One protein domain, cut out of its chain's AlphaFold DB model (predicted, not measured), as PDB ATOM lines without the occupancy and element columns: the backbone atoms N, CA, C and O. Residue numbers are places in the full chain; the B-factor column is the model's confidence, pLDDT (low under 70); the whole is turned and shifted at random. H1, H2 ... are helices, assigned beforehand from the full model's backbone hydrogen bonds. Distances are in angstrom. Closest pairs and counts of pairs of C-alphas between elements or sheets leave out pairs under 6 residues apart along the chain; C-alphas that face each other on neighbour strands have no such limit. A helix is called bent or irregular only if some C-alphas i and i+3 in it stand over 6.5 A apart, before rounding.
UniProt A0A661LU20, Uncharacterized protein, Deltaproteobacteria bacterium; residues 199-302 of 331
ATOM      1  N   GLN A 199      -7.628  59.534 -25.320       80.06
ATOM      2  CA  GLN A 199      -8.637  60.331 -26.033       80.06
ATOM      3  C   GLN A 199      -9.177  59.632 -27.292       80.06
ATOM      4  O   GLN A 199     -10.340  59.797 -27.654       80.06
ATOM      5  N   VAL A 200      -8.330  58.875 -27.994       83.06
ATOM      6  CA  VAL A 200      -8.702  58.243 -29.273       83.06
ATOM      7  C   VAL A 200      -9.269  56.837 -29.070       83.06
ATOM      8  O   VAL A 200     -10.241  56.469 -29.721       83.06
ATOM      9  N   PHE A 201      -8.673  56.061 -28.169       89.31
ATOM     10  CA  PHE A 201      -8.964  54.643 -27.946       89.31
ATOM     11  C   PHE A 201      -9.613  54.366 -26.584       89.31
ATOM     12  O   PHE A 201      -9.794  53.215 -26.198       89.31
ATOM     13  N   GLY A 202      -9.906  55.400 -25.801       89.25
ATOM     14  CA  GLY A 202     -10.556  55.277 -24.503       89.25
ATOM     15  C   GLY A 202     -12.079  55.218 -24.589       89.25
ATOM     16  O   GLY A 202     -12.660  55.402 -25.662       89.25
ATOM     17  N   PRO A 203     -12.740  54.989 -23.444       89.06
ATOM     18  CA  PRO A 203     -14.187  54.830 -23.363       89.06
ATOM     19  C   PRO A 203     -14.970  56.070 -23.800       89.06
ATOM     20  O   PRO A 203     -16.141  55.936 -24.116       89.06
ATOM     21  N   ASP A 204     -14.377  57.260 -23.873       86.75
ATOM     22  CA  ASP A 204     -15.064  58.458 -24.379       86.75
ATOM     23  C   ASP A 204     -15.314  58.413 -25.894       86.75
ATOM     24  O   ASP A 204     -16.168  59.135 -26.411       86.75
ATOM     25  N   ASN A 205     -14.616  57.532 -26.618       89.38
ATOM     26  CA  ASN A 205     -14.786  57.367 -28.052       89.38
ATOM     27  C   ASN A 205     -15.894  56.336 -28.380       89.38
ATOM     28  O   ASN A 205     -15.798  55.179 -27.954       89.38
ATOM     29  N   PRO A 206     -16.909  56.682 -29.202       90.06
ATOM     30  CA  PRO A 206     -17.979  55.753 -29.582       90.06
ATOM     31  C   PRO A 206     -17.486  54.458 -30.239       90.06
ATOM     32  O   PRO A 206     -18.057  53.395 -29.996       90.06
ATOM     33  N   LEU A 207     -16.406  54.517 -31.028       90.19
ATOM     34  CA  LEU A 207     -15.833  53.334 -31.673       90.19
ATOM     35  C   LEU A 207     -15.204  52.382 -30.655       90.19
ATOM     36  O   LEU A 207     -15.335  51.168 -30.792       90.19
ATOM     37  N   ALA A 208     -14.557  52.913 -29.615       92.19
ATOM     38  CA  ALA A 208     -14.001  52.098 -28.536       92.19
ATOM     39  C   ALA A 208     -15.115  51.397 -27.744       92.19
ATOM     40  O   ALA A 208     -15.034  50.192 -27.503       92.19
ATOM     41  N   ARG A 209     -16.200  52.123 -27.423       93.12
ATOM     42  CA  ARG A 209     -17.401  51.545 -26.789       93.12
ATOM     43  C   ARG A 209     -17.992  50.415 -27.621       93.12
ATOM     44  O   ARG A 209     -18.230  49.325 -27.105       93.12
ATOM     45  N   GLN A 210     -18.177  50.657 -28.917       93.88
ATOM     46  CA  GLN A 210     -18.715  49.660 -29.835       93.88
ATOM     47  C   GLN A 210     -17.811  48.422 -29.917       93.88
ATOM     48  O   GLN A 210     -18.298  47.304 -29.772       93.88
ATOM     49  N   ALA A 211     -16.498  48.605 -30.084       94.81
ATOM     50  CA  ALA A 211     -15.549  47.498 -30.162       94.81
ATOM     51  C   ALA A 211     -15.577  46.624 -28.896       94.81
ATOM     52  O   ALA A 211     -15.662  45.399 -28.991       94.81
ATOM     53  N   VAL A 212     -15.556  47.238 -27.709       95.00
ATOM     54  CA  VAL A 212     -15.629  46.505 -26.435       95.00
ATOM     55  C   VAL A 212     -16.969  45.782 -26.282       95.00
ATOM     56  O   VAL A 212     -16.981  44.622 -25.867       95.00
ATOM     57  N   SER A 213     -18.082  46.412 -26.669       93.94
ATOM     58  CA  SER A 213     -19.416  45.796 -26.638       93.94
ATOM     59  C   SER A 213     -19.520  44.558 -27.539       93.94
ATOM     60  O   SER A 213     -20.062  43.523 -27.134       93.94
ATOM     61  N   GLU A 214     -18.934  44.610 -28.737       95.19
ATOM     62  CA  GLU A 214     -18.898  43.475 -29.664       95.19
ATOM     63  C   GLU A 214     -18.031  42.325 -29.134       95.19
ATOM     64  O   GLU A 214     -18.446  41.159 -29.162       95.19
ATOM     65  N   ILE A 215     -16.856  42.639 -28.573       95.25
ATOM     66  CA  ILE A 215     -15.982  41.642 -27.933       95.25
ATOM     67  C   ILE A 215     -16.703  40.992 -26.747       95.25
ATOM     68  O   ILE A 215     -16.706  39.764 -26.630       95.25
ATOM     69  N   TYR A 216     -17.381  41.785 -25.913       94.38
ATOM     70  CA  TYR A 216     -18.174  41.289 -24.790       94.38
ATOM     71  C   TYR A 216     -19.299  40.366 -25.250       94.38
ATOM     72  O   TYR A 216     -19.468  39.264 -24.721       94.38
ATOM     73  N   SER A 217     -20.038  40.768 -26.282       92.75
ATOM     74  CA  SER A 217     -21.115  39.966 -26.861       92.75
ATOM     75  C   SER A 217     -20.592  38.638 -27.415       92.75
ATOM     76  O   SER A 217     -21.187  37.582 -27.180       92.75
ATOM     77  N   ALA A 218     -19.442  38.650 -28.095       92.75
ATOM     78  CA  ALA A 218     -18.771  37.440 -28.564       92.75
ATOM     79  C   ALA A 218     -18.308  36.539 -27.405       92.75
ATOM     80  O   ALA A 218     -18.565  35.330 -27.428       92.75
ATOM     81  N   ALA A 219     -17.699  37.117 -26.366       92.31
ATOM     82  CA  ALA A 219     -17.286  36.397 -25.167       92.31
ATOM     83  C   ALA A 219     -18.490  35.737 -24.483       92.31
ATOM     84  O   ALA A 219     -18.460  34.535 -24.217       92.31
ATOM     85  N   MET A 220     -19.590  36.469 -24.295       91.62
ATOM     86  CA  MET A 220     -20.825  35.959 -23.698       91.62
ATOM     87  C   MET A 220     -21.454  34.832 -24.518       91.62
ATOM     88  O   MET A 220     -21.805  33.794 -23.954       91.62
ATOM     89  N   ARG A 221     -21.562  34.990 -25.846       90.38
ATOM     90  CA  ARG A 221     -22.054  33.924 -26.737       90.38
ATOM     91  C   ARG A 221     -21.208  32.661 -26.600       90.38
ATOM     92  O   ARG A 221     -21.762  31.576 -26.452       90.38
ATOM     93  N   SER A 222     -19.882  32.799 -26.557       88.94
ATOM     94  CA  SER A 222     -18.960  31.660 -26.460       88.94
ATOM     95  C   SER A 222     -19.134  30.819 -25.187       88.94
ATOM     96  O   SER A 222     -18.851  29.621 -25.206       88.94
ATOM     97  N   GLN A 223     -19.629  31.416 -24.095       85.94
ATOM     98  CA  GLN A 223     -19.866  30.706 -22.835       85.94
ATOM     99  C   GLN A 223     -21.144  29.859 -22.858       85.94
ATOM    100  O   GLN A 223     -21.195  28.838 -22.175       85.94
ATOM    101  N   ARG A 224     -22.151  30.255 -23.651       84.94
ATOM    102  CA  ARG A 224     -23.464  29.588 -23.718       84.94
ATOM    103  C   ARG A 224     -23.420  28.246 -24.447       84.94
ATOM    104  O   ARG A 224     -24.218  27.366 -24.145       84.94
ATOM    105  N   PHE A 225     -22.497  28.073 -25.391       76.31
ATOM    106  CA  PHE A 225     -22.371  26.822 -26.135       76.31
ATOM    107  C   PHE A 225     -21.712  25.721 -25.289       76.31
ATOM    108  O   PHE A 225     -20.737  25.965 -24.566       76.31
ATOM    109  N   SER A 226     -22.235  24.495 -25.402       67.38
ATOM    110  CA  SER A 226     -21.707  23.306 -24.715       67.38
ATOM    111  C   SER A 226     -20.318  22.918 -25.232       67.38
ATOM    112  O   SER A 226     -19.425  22.613 -24.441       67.38
ATOM    113  N   LYS A 227     -20.095  23.017 -26.548       78.62
ATOM    114  CA  LYS A 227     -18.803  22.748 -27.191       78.62
ATOM    115  C   LYS A 227     -17.759  23.805 -26.804       78.62
ATOM    116  O   LYS A 227     -18.035  25.005 -26.819       78.62
ATOM    117  N   SER A 228     -16.546  23.361 -26.471       76.81
ATOM    118  CA  SER A 228     -15.432  24.269 -26.177       76.81
ATOM    119  C   SER A 228     -15.035  25.071 -27.422       76.81
ATOM    120  O   SER A 228     -14.921  24.516 -28.515       76.81
ATOM    121  N   SER A 229     -14.812  26.375 -27.252       88.00
ATOM    122  CA  SER A 229     -14.303  27.281 -28.287       88.00
ATOM    123  C   SER A 229     -12.973  27.899 -27.849       88.00
ATOM    124  O   SER A 229     -12.653  27.929 -26.656       88.00
ATOM    125  N   ARG A 230     -12.197  28.438 -28.800       90.69
ATOM    126  CA  ARG A 230     -10.946  29.153 -28.482       90.69
ATOM    127  C   ARG A 230     -11.199  30.337 -27.544       90.69
ATOM    128  O   ARG A 230     -10.492  30.477 -26.557       90.69
ATOM    129  N   ILE A 231     -12.259  31.115 -27.785       91.31
ATOM    130  CA  ILE A 231     -12.655  32.249 -26.928       91.31
ATOM    131  C   ILE A 231     -12.963  31.768 -25.506       91.31
ATOM    132  O   ILE A 231     -12.468  32.340 -24.539       91.31
ATOM    133  N   LYS A 232     -13.722  30.672 -25.371       91.88
ATOM    134  CA  LYS A 232     -14.049  30.075 -24.068       91.88
ATOM    135  C   LYS A 232     -12.799  29.607 -23.322       91.88
ATOM    136  O   LYS A 232     -12.712  29.795 -22.114       91.88
ATOM    137  N   THR A 233     -11.840  29.032 -24.044       92.75
ATOM    138  CA  THR A 233     -10.555  28.578 -23.491       92.75
ATOM    139  C   THR A 233      -9.704  29.762 -23.030       92.75
ATOM    140  O   THR A 233      -9.264  29.776 -21.887       92.75
ATOM    141  N   PHE A 234      -9.556  30.800 -23.859       92.75
ATOM    142  CA  PHE A 234      -8.822  32.012 -23.484       92.75
ATOM    143  C   PHE A 234      -9.443  32.733 -22.293       92.75
ATOM    144  O   PHE A 234      -8.717  33.154 -21.400       92.75
ATOM    145  N   PHE A 235     -10.773  32.833 -22.244       92.75
ATOM    146  CA  PHE A 235     -11.461  33.417 -21.098       92.75
ATOM    147  C   PHE A 235     -11.176  32.636 -19.810       92.75
ATOM    148  O   PHE A 235     -10.937  33.249 -18.779       92.75
ATOM    149  N   ARG A 236     -11.174  31.298 -19.859       91.38
ATOM    150  CA  ARG A 236     -10.878  30.458 -18.687       91.38
ATOM    151  C   ARG A 236      -9.445  30.622 -18.203       91.38
ATOM    152  O   ARG A 236      -9.245  30.760 -17.005       91.38
ATOM    153  N   GLU A 237      -8.471  30.642 -19.109       91.75
ATOM    154  CA  GLU A 237      -7.077  30.886 -18.719       91.75
ATOM    155  C   GLU A 237      -6.883  32.294 -18.163       91.75
ATOM    156  O   GLU A 237      -6.218  32.472 -17.144       91.75
ATOM    157  N   TRP A 238      -7.518  33.291 -18.780       91.50
ATOM    158  CA  TRP A 238      -7.520  34.647 -18.248       91.50
ATOM    159  C   TRP A 238      -8.152  34.697 -16.851       91.50
ATOM    160  O   TRP A 238      -7.545  35.246 -15.939       91.50
ATOM    161  N   ASP A 239      -9.313  34.069 -16.646       89.06
ATOM    162  CA  ASP A 239      -9.988  34.026 -15.344       89.06
ATOM    163  C   ASP A 239      -9.179  33.245 -14.301       89.06
ATOM    164  O   ASP A 239      -9.165  33.609 -13.133       89.06
ATOM    165  N   ARG A 240      -8.438  32.208 -14.704       87.88
ATOM    166  CA  ARG A 240      -7.540  31.472 -13.808       87.88
ATOM    167  C   ARG A 240      -6.391  32.349 -13.309       87.88
ATOM    168  O   ARG A 240      -6.035  32.267 -12.140       87.88
ATOM    169  N   ILE A 241      -5.808  33.172 -14.181       83.69
ATOM    170  CA  ILE A 241      -4.670  34.042 -13.842       83.69
ATOM    171  C   ILE A 241      -5.144  35.277 -13.067       83.69
ATOM    172  O   ILE A 241      -4.602  35.601 -12.014       83.69
ATOM    173  N   PHE A 242      -6.169  35.961 -13.571       75.56
ATOM    174  CA  PHE A 242      -6.640  37.229 -13.016       75.56
ATOM    175  C   PHE A 242      -7.671  37.049 -11.902       75.56
ATOM    176  O   PHE A 242      -7.732  37.864 -10.987       75.56
ATOM    177  N   GLY A 243      -8.454  35.971 -11.912       70.50
ATOM    178  CA  GLY A 243      -9.449  35.692 -10.877       70.50
ATOM    179  C   GLY A 243      -8.843  35.468  -9.491       70.50
ATOM    180  O   GLY A 243      -9.507  35.753  -8.500       70.50
ATOM    181  N   VAL A 244      -7.576  35.046  -9.408       70.69
ATOM    182  CA  VAL A 244      -6.818  34.960  -8.145       70.69
ATOM    183  C   VAL A 244      -6.574  36.350  -7.548       70.69
ATOM    184  O   VAL A 244      -6.693  36.523  -6.338       70.69
ATOM    185  N   ILE A 245      -6.306  37.352  -8.389       65.75
ATOM    186  CA  ILE A 245      -6.036  38.739  -7.975       65.75
ATOM    187  C   ILE A 245      -7.322  39.411  -7.470       65.75
ATOM    188  O   ILE A 245      -7.305  40.111  -6.463       65.75
ATOM    189  N   TYR A 246      -8.458  39.148  -8.121       63.56
ATOM    190  CA  TYR A 246      -9.754  39.721  -7.733       63.56
ATOM    191  C   TYR A 246     -10.488  38.934  -6.633       63.56
ATOM    192  O   TYR A 246     -11.496  39.407  -6.108       63.56
ATOM    193  N   GLY A 247     -10.001  37.744  -6.267       59.84
ATOM    194  CA  GLY A 247     -10.665  36.840  -5.326       59.84
ATOM    195  C   GLY A 247     -10.786  37.372  -3.894       59.84
ATOM    196  O   GLY A 247     -11.677  36.930  -3.173       59.84
ATOM    197  N   GLN A 248      -9.947  38.333  -3.484       58.22
ATOM    198  CA  GLN A 248      -9.962  38.877  -2.117       58.22
ATOM    199  C   GLN A 248     -10.788  40.169  -1.942       58.22
ATOM    200  O   GLN A 248     -11.132  40.508  -0.815       58.22
ATOM    201  N   GLU A 249     -11.207  40.845  -3.022       62.06
ATOM    202  CA  GLU A 249     -11.982  42.105  -2.955       62.06
ATOM    203  C   GLU A 249     -13.216  42.110  -3.886       62.06
ATOM    204  O   GLU A 249     -13.565  43.127  -4.482       62.06
ATOM    205  N   ILE A 250     -13.919  40.977  -4.007       58.72
ATOM    206  CA  ILE A 250     -15.014  40.777  -4.983       58.72
ATOM    207  C   ILE A 250     -16.082  41.887  -4.934       58.72
ATOM    208  O   ILE A 250     -16.474  42.401  -5.975       58.72
ATOM    209  N   LYS A 251     -16.517  42.319  -3.742       59.22
ATOM    210  CA  LYS A 251     -17.562  43.354  -3.602       59.22
ATOM    211  C   LYS A 251     -17.110  44.748  -4.054       59.22
ATOM    212  O   LYS A 251     -17.912  45.519  -4.572       59.22
ATOM    213  N   LYS A 252     -15.834  45.082  -3.850       64.75
ATOM    214  CA  LYS A 252     -15.253  46.355  -4.296       64.75
ATOM    215  C   LYS A 252     -15.028  46.328  -5.808       64.75
ATOM    216  O   LYS A 252     -15.432  47.260  -6.496       64.75
ATOM    217  N   ALA A 253     -14.547  45.193  -6.319       62.31
ATOM    218  CA  ALA A 253     -14.417  44.933  -7.747       62.31
ATOM    219  C   ALA A 253     -15.769  44.985  -8.484       62.31
ATOM    220  O   ALA A 253     -15.819  45.465  -9.609       62.31
ATOM    221  N   GLU A 254     -16.873  44.542  -7.870       62.94
ATOM    222  CA  GLU A 254     -18.231  44.633  -8.439       62.94
ATOM    223  C   GLU A 254     -18.768  46.068  -8.525       62.94
ATOM    224  O   GLU A 254     -19.419  46.417  -9.511       62.94
ATOM    225  N   LYS A 255     -18.475  46.921  -7.536       65.75
ATOM    226  CA  LYS A 255     -18.853  48.341  -7.585       65.75
ATOM    227  C   LYS A 255     -18.061  49.090  -8.661       65.75
ATOM    228  O   LYS A 255     -18.654  49.762  -9.502       65.75
ATOM    229  N   GLU A 256     -16.745  48.886  -8.697       65.81
ATOM    230  CA  GLU A 256     -15.863  49.416  -9.745       65.81
ATOM    231  C   GLU A 256     -16.248  48.865 -11.137       65.81
ATOM    232  O   GLU A 256     -16.116  49.557 -12.149       65.81
ATOM    233  N   ALA A 257     -16.809  47.649 -11.208       63.78
ATOM    234  CA  ALA A 257     -17.344  47.060 -12.437       63.78
ATOM    235  C   ALA A 257     -18.505  47.852 -13.025       63.78
ATOM    236  O   ALA A 257     -18.575  48.021 -14.239       63.78
ATOM    237  N   ALA A 258     -19.451  48.262 -12.176       68.88
ATOM    238  CA  ALA A 258     -20.644  48.982 -12.598       68.88
ATOM    239  C   ALA A 258     -20.269  50.380 -13.104       68.88
ATOM    240  O   ALA A 258     -20.763  50.817 -14.142       68.88
ATOM    241  N   GLU A 259     -19.326  51.028 -12.423       76.62
ATOM    242  CA  GLU A 259     -18.727  52.289 -12.863       76.62
ATOM    243  C   GLU A 259     -18.006  52.108 -14.211       76.62
ATOM    244  O   GLU A 259     -18.264  52.846 -15.162       76.62
ATOM    245  N   THR A 260     -17.196  51.052 -14.350       79.38
ATOM    246  CA  THR A 260     -16.504  50.715 -15.607       79.38
ATOM    247  C   THR A 260     -17.484  50.405 -16.742       79.38
ATOM    248  O   THR A 260     -17.291  50.853 -17.869       79.38
ATOM    249  N   ALA A 261     -18.562  49.668 -16.472       83.50
ATOM    250  CA  ALA A 261     -19.616  49.398 -17.448       83.50
ATOM    251  C   ALA A 261     -20.281  50.702 -17.918       83.50
ATOM    252  O   ALA A 261     -20.516  50.868 -19.117       83.50
ATOM    253  N   GLY A 262     -20.502  51.640 -16.991       84.19
ATOM    254  CA  GLY A 262     -20.998  52.982 -17.282       84.19
ATOM    255  C   GLY A 262     -20.091  53.756 -18.240       84.19
ATOM    256  O   GLY A 262     -20.587  54.311 -19.219       84.19
ATOM    257  N   LEU A 263     -18.768  53.724 -18.033       85.94
ATOM    258  CA  LEU A 263     -17.800  54.387 -18.922       85.94
ATOM    259  C   LEU A 263     -17.917  53.908 -20.374       85.94
ATOM    260  O   LEU A 263     -17.866  54.706 -21.310       85.94
ATOM    261  N   TYR A 264     -18.122  52.605 -20.570       87.81
ATOM    262  CA  TYR A 264     -18.273  52.016 -21.901       87.81
ATOM    263  C   TYR A 264     -19.705  52.096 -22.461       87.81
ATOM    264  O   TYR A 264     -19.956  51.587 -23.552       87.81
ATOM    265  N   GLY A 265     -20.641  52.746 -21.759       87.06
ATOM    266  CA  GLY A 265     -22.038  52.875 -22.188       87.06
ATOM    267  C   GLY A 265     -22.789  51.542 -22.216       87.06
ATOM    268  O   GLY A 265     -23.684  51.348 -23.037       87.06
ATOM    269  N   MET A 266     -22.390  50.602 -21.363       85.69
ATOM    270  CA  MET A 266     -22.931  49.254 -21.360       85.69
ATOM    271  C   MET A 266     -24.151  49.140 -20.417       85.69
ATOM    272  O   MET A 266     -24.184  49.801 -19.378       85.69
ATOM    273  N   PRO A 267     -25.168  48.314 -20.742       79.50
ATOM    274  CA  PRO A 267     -26.390  48.203 -19.937       79.50
ATOM    275  C   PRO A 267     -26.152  47.566 -18.556       79.50
ATOM    276  O   PRO A 267     -25.175  46.852 -18.339       79.50
ATOM    277  N   GLY A 268     -27.080  47.772 -17.617       71.88
ATOM    278  CA  GLY A 268     -27.040  47.122 -16.299       71.88
ATOM    279  C   GLY A 268     -27.124  45.586 -16.370       71.88
ATOM    280  O   GLY A 268     -27.619  45.018 -17.343       71.88
ATOM    281  N   GLY A 269     -26.645  44.895 -15.326       76.19
ATOM    282  CA  GLY A 269     -26.680  43.421 -15.239       76.19
ATOM    283  C   GLY A 269     -25.535  42.698 -15.965       76.19
ATOM    284  O   GLY A 269     -25.621  41.500 -16.247       76.19
ATOM    285  N   ILE A 270     -24.459  43.414 -16.286       82.56
ATOM    286  CA  ILE A 270     -23.280  42.864 -16.958       82.56
ATOM    287  C   ILE A 270     -22.434  42.010 -16.029       82.56
ATOM    288  O   ILE A 270     -22.263  42.301 -14.848       82.56
ATOM    289  N   ARG A 271     -21.852  40.948 -16.596       85.44
ATOM    290  CA  ARG A 271     -20.917  40.099 -15.868       85.44
ATOM    291  C   ARG A 271     -19.528  40.731 -15.877       85.44
ATOM    292  O   ARG A 271     -18.871  40.779 -16.918       85.44
ATOM    293  N   LEU A 272     -19.083  41.167 -14.699       80.38
ATOM    294  CA  LEU A 272     -17.810  41.857 -14.467       80.38
ATOM    295  C   LEU A 272     -16.616  41.169 -15.150       80.38
ATOM    296  O   LEU A 272     -15.892  41.800 -15.916       80.38
ATOM    297  N   LYS A 273     -16.428  39.864 -14.926       85.44
ATOM    298  CA  LYS A 273     -15.274  39.122 -15.465       85.44
ATOM    299  C   LYS A 273     -15.217  39.165 -16.993       85.44
ATOM    300  O   LYS A 273     -14.154  39.353 -17.574       85.44
ATOM    301  N   GLN A 274     -16.359  39.016 -17.656       89.56
ATOM    302  CA  GLN A 274     -16.450  39.058 -19.113       89.56
ATOM    303  C   GLN A 274     -16.230  40.475 -19.646       89.56
ATOM    304  O   GLN A 274     -15.616  40.628 -20.701       89.56
ATOM    305  N   LEU A 275     -16.679  41.503 -18.920       89.12
ATOM    306  CA  LEU A 275     -16.402  42.894 -19.271       89.12
ATOM    307  C   LEU A 275     -14.901  43.196 -19.191       89.12
ATOM    308  O   LEU A 275     -14.327  43.645 -20.179       89.12
ATOM    309  N   LEU A 276     -14.249  42.868 -18.071       87.44
ATOM    310  CA  LEU A 276     -12.805  43.064 -17.906       87.44
ATOM    311  C   LEU A 276     -11.998  42.296 -18.950       87.44
ATOM    312  O   LEU A 276     -11.098  42.860 -19.567       87.44
ATOM    313  N   PHE A 277     -12.350  41.033 -19.204       90.75
ATOM    314  CA  PHE A 277     -11.728  40.254 -20.271       90.75
ATOM    315  C   PHE A 277     -11.830  40.965 -21.627       90.75
ATOM    316  O   PHE A 277     -10.864  40.987 -22.390       90.75
ATOM    317  N   SER A 278     -12.979  41.573 -21.922       94.12
ATOM    318  CA  SER A 278     -13.220  42.263 -23.193       94.12
ATOM    319  C   SER A 278     -12.410  43.552 -23.309       94.12
ATOM    320  O   SER A 278     -11.765  43.768 -24.334       94.12
ATOM    321  N   ILE A 279     -12.365  44.354 -22.243       91.19
ATOM    322  CA  ILE A 279     -11.555  45.577 -22.166       91.19
ATOM    323  C   ILE A 279     -10.063  45.243 -22.305       91.19
ATOM    324  O   ILE A 279      -9.364  45.835 -23.126       91.19
ATOM    325  N   HIS A 280      -9.570  44.248 -21.562       90.56
ATOM    326  CA  HIS A 280      -8.179  43.809 -21.663       90.56
ATOM    327  C   HIS A 280      -7.846  43.269 -23.054       90.56
ATOM    328  O   HIS A 280      -6.785  43.578 -23.592       90.56
ATOM    329  N   THR A 281      -8.751  42.500 -23.664       94.31
ATOM    330  CA  THR A 281      -8.566  41.982 -25.026       94.31
ATOM    331  C   THR A 281      -8.488  43.119 -26.044       94.31
ATOM    332  O   THR A 281      -7.604  43.107 -26.899       94.31
ATOM    333  N   TYR A 282      -9.361  44.122 -25.923       94.81
ATOM    334  CA  TYR A 282      -9.358  45.315 -26.766       94.81
ATOM    335  C   TYR A 282      -8.029  46.076 -26.676       94.81
ATOM    336  O   TYR A 282      -7.369  46.284 -27.695       94.81
ATOM    337  N   TYR A 283      -7.570  46.414 -25.467       91.06
ATOM    338  CA  TYR A 283      -6.306  47.135 -25.303       91.06
ATOM    339  C   TYR A 283      -5.087  46.298 -25.695       91.06
ATOM    340  O   TYR A 283      -4.162  46.821 -26.312       91.06
ATOM    341  N   ALA A 284      -5.080  44.993 -25.414       92.06
ATOM    342  CA  ALA A 284      -4.008  44.104 -25.856       92.06
ATOM    343  C   ALA A 284      -3.921  44.019 -27.386       92.06
ATOM    344  O   ALA A 284      -2.823  43.969 -27.939       92.06
ATOM    345  N   PHE A 285      -5.062  44.016 -28.076       92.19
ATOM    346  CA  PHE A 285      -5.110  44.062 -29.533       92.19
ATOM    347  C   PHE A 285      -4.565  45.388 -30.076       92.19
ATOM    348  O   PHE A 285      -3.690  45.376 -30.941       92.19
ATOM    349  N   LEU A 286      -4.997  46.521 -29.512       89.81
ATOM    350  CA  LEU A 286      -4.495  47.844 -29.889       89.81
ATOM    351  C   LEU A 286      -2.986  47.990 -29.676       89.81
ATOM    352  O   LEU A 286      -2.284  48.446 -30.574       89.81
ATOM    353  N   MET A 287      -2.472  47.569 -28.518       86.12
ATOM    354  CA  MET A 287      -1.037  47.628 -28.222       86.12
ATOM    355  C   MET A 287      -0.219  46.827 -29.237       86.12
ATOM    356  O   MET A 287       0.825  47.294 -29.686       86.12
ATOM    357  N   LYS A 288      -0.706  45.649 -29.645       90.31
ATOM    358  CA  LYS A 288      -0.047  44.827 -30.671       90.31
ATOM    359  C   LYS A 288      -0.058  45.504 -32.034       90.31
ATOM    360  O   LYS A 288       0.969  45.511 -32.701       90.31
ATOM    361  N   ILE A 289      -1.178  46.109 -32.424       87.31
ATOM    362  CA  ILE A 289      -1.275  46.904 -33.652       87.31
ATOM    363  C   ILE A 289      -0.248  48.043 -33.649       87.31
ATOM    364  O   ILE A 289       0.508  48.189 -34.607       87.31
ATOM    365  N   ILE A 290      -0.193  48.820 -32.565       81.25
ATOM    366  CA  ILE A 290       0.736  49.948 -32.444       81.25
ATOM    367  C   ILE A 290       2.180  49.444 -32.508       81.25
ATOM    368  O   ILE A 290       2.992  50.025 -33.222       81.25
ATOM    369  N   ALA A 291       2.504  48.349 -31.817       81.19
ATOM    370  CA  ALA A 291       3.838  47.757 -31.846       81.19
ATOM    371  C   ALA A 291       4.244  47.296 -33.255       81.19
ATOM    372  O   ALA A 291       5.360  47.581 -33.681       81.19
ATOM    373  N   ILE A 292       3.343  46.638 -33.992       81.38
ATOM    374  CA  ILE A 292       3.598  46.205 -35.375       81.38
ATOM    375  C   ILE A 292       3.850  47.413 -36.281       81.38
ATOM    376  O   ILE A 292       4.813  47.399 -37.039       81.38
ATOM    377  N   GLU A 293       3.050  48.477 -36.171       77.31
ATOM    378  CA  GLU A 293       3.271  49.698 -36.960       77.31
ATOM    379  C   GLU A 293       4.584  50.396 -36.591       77.31
ATOM    380  O   GLU A 293       5.293  50.875 -37.471       77.31
ATOM    381  N   LEU A 294       4.961  50.421 -35.310       70.75
ATOM    382  CA  LEU A 294       6.255  50.961 -34.889       70.75
ATOM    383  C   LEU A 294       7.432  50.147 -35.446       70.75
ATOM    384  O   LEU A 294       8.441  50.734 -35.836       70.75
ATOM    385  N   LEU A 295       7.305  48.821 -35.506       70.38
ATOM    386  CA  LEU A 295       8.316  47.939 -36.094       70.38
ATOM    387  C   LEU A 295       8.393  48.098 -37.619       70.38
ATOM    388  O   LEU A 295       9.490  48.202 -38.158       70.38
ATOM    389  N   ALA A 296       7.249  48.213 -38.300       66.69
ATOM    390  CA  ALA A 296       7.172  48.434 -39.747       66.69
ATOM    391  C   ALA A 296       7.791  49.772 -40.200       66.69
ATOM    392  O   ALA A 296       8.130  49.940 -41.369       66.69
ATOM    393  N   LEU A 297       7.951  50.740 -39.291       61.88
ATOM    394  CA  LEU A 297       8.646  52.001 -39.570       61.88
ATOM    395  C   LEU A 297      10.179  51.865 -39.583       61.88
ATOM    396  O   LEU A 297      10.861  52.806 -40.001       61.88
ATOM    397  N   GLN A 298      10.741  50.740 -39.135       61.72
ATOM    398  CA  GLN A 298      12.181  50.500 -39.193       61.72
ATOM    399  C   GLN A 298      12.582  50.034 -40.601       61.72
ATOM    400  O   GLN A 298      12.052  49.052 -41.111       61.72
ATOM    401  N   LYS A 299      13.533  50.747 -41.225       47.69
ATOM    402  CA  LYS A 299      13.932  50.588 -42.641       47.69
ATOM    403  C   LYS A 299      14.416  49.182 -43.043       47.69
ATOM    404  O   LYS A 299      14.402  48.893 -44.233       47.69
ATOM    405  N   ASP A 300      14.778  48.328 -42.085       54.03
ATOM    406  CA  ASP A 300      15.437  47.036 -42.334       54.03
ATOM    407  C   ASP A 300      14.589  45.804 -41.956       54.03
ATOM    408  O   ASP A 300      15.114  44.695 -41.876       54.03
ATOM    409  N   GLN A 301      13.282  45.958 -41.705       51.47
ATOM    410  CA  GLN A 301      12.425  44.830 -41.314       51.47
ATOM    411  C   GLN A 301      11.504  44.359 -42.446       51.47
ATOM    412  O   GLN A 301      10.903  45.154 -43.163       51.47
ATOM    413  N   SER A 302      11.313  43.040 -42.554       65.38
ATOM    414  CA  SER A 302      10.378  42.381 -43.482       65.38
ATOM    415  C   SER A 302       8.894  42.568 -43.115       65.38
ATOM    416  O   SER A 302       8.041  41.820 -43.591       65.38
TER     417      SER A 302
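Overview. This is residues 199 to 302 of the 331 residues of an uncharacterized protein of Deltaproteobacteria bacterium (UniProt A0A661LU20). Three helices, H1, H2 and H3, wrap round the first half of a long fourth helix, H4, like three sides of a loose triangle, and H4 runs through its middle. The last part of H4 sticks out of this body as an arm together with the end of the printed part: residues 287 to 302, of which 287 to 296 belong to H4, stand free, and without them the body spans 36 by 28 by 23 A. The printed part has 104 residues, with four named helices in the order H1, H2, H3, H4 and no named strand; the class is all helix. The whole is only just loose, close to compact, with a radius of gyration of the C-alphas of 15.8 A, and it spans 50 by 34 by 27 A.

Along the chain. Residues 199 to 205 come before H1, residues 206 to 224, which begins with C-alpha 206 at (-17.979, 55.753, -29.582) and is 27.4 A long. H2 is residues 230 to 246, 23.3 A long, with a kink of 36 degrees near residue 240; it is neither bent nor irregular, but only just: C-alphas 241 and 244 are 6.2 A apart. H3 is residues 250 to 263, 19.7 A long. H4, the longest helix, is residues 272 to 296, 36.1 A from C-alpha 272 at (-17.810, 41.857, -14.467) to C-alpha 296 at (7.172, 48.434, -39.747).

Arrangement. H4 is the hub and touches the three other helices, and the helix packing is mostly crossed. With residues 274 to 282 alone it touches H1, at a steep tilt of 57 degrees, opposite ways; the closest C-alphas, of Tyr 216 and Ser 278, are 5.3 A apart. H2 touches H4 with residues 235 to 239 alone, only just about perpendicular at 72 degrees; the closest C-alphas are those of Phe 235 and Phe 277, at 6.9 A. H4 touches H3 with residues 272 to 275 alone, at a steep tilt of 59 degrees, the same way; the closest C-alphas, of Ala 257 and Leu 272, are 5.6 A apart. H1, with residues 219 to 223 alone, touches H2, about perpendicular at 78 degrees; the closest C-alphas, of Ser 222 and Lys 232, are 5.7 A apart. H2 and H3 are close but not clearly touching, with the closest C-alphas, of Tyr 246 and Ala 253, 7.0 A apart. H1 and H3 are only just apart, at 8.4 A. Each O i to N i+4 pair is within hydrogen-bond range in H3 and H4, against 14 of 15 in H1 and 11 of 13 in H2.

Size, cuts and confidence. The two C-alphas farthest apart are those of Lys 251 and Asp 300, at 51.0 A. The printed part has no cut. The links from H1 to H2 and from H2 to H3 are tight, and that from H3 to H4 is short. The mean pLDDT of the printed part is 81.5; residue 226 and residues 245 to 258 and 296 to 302 are under 70.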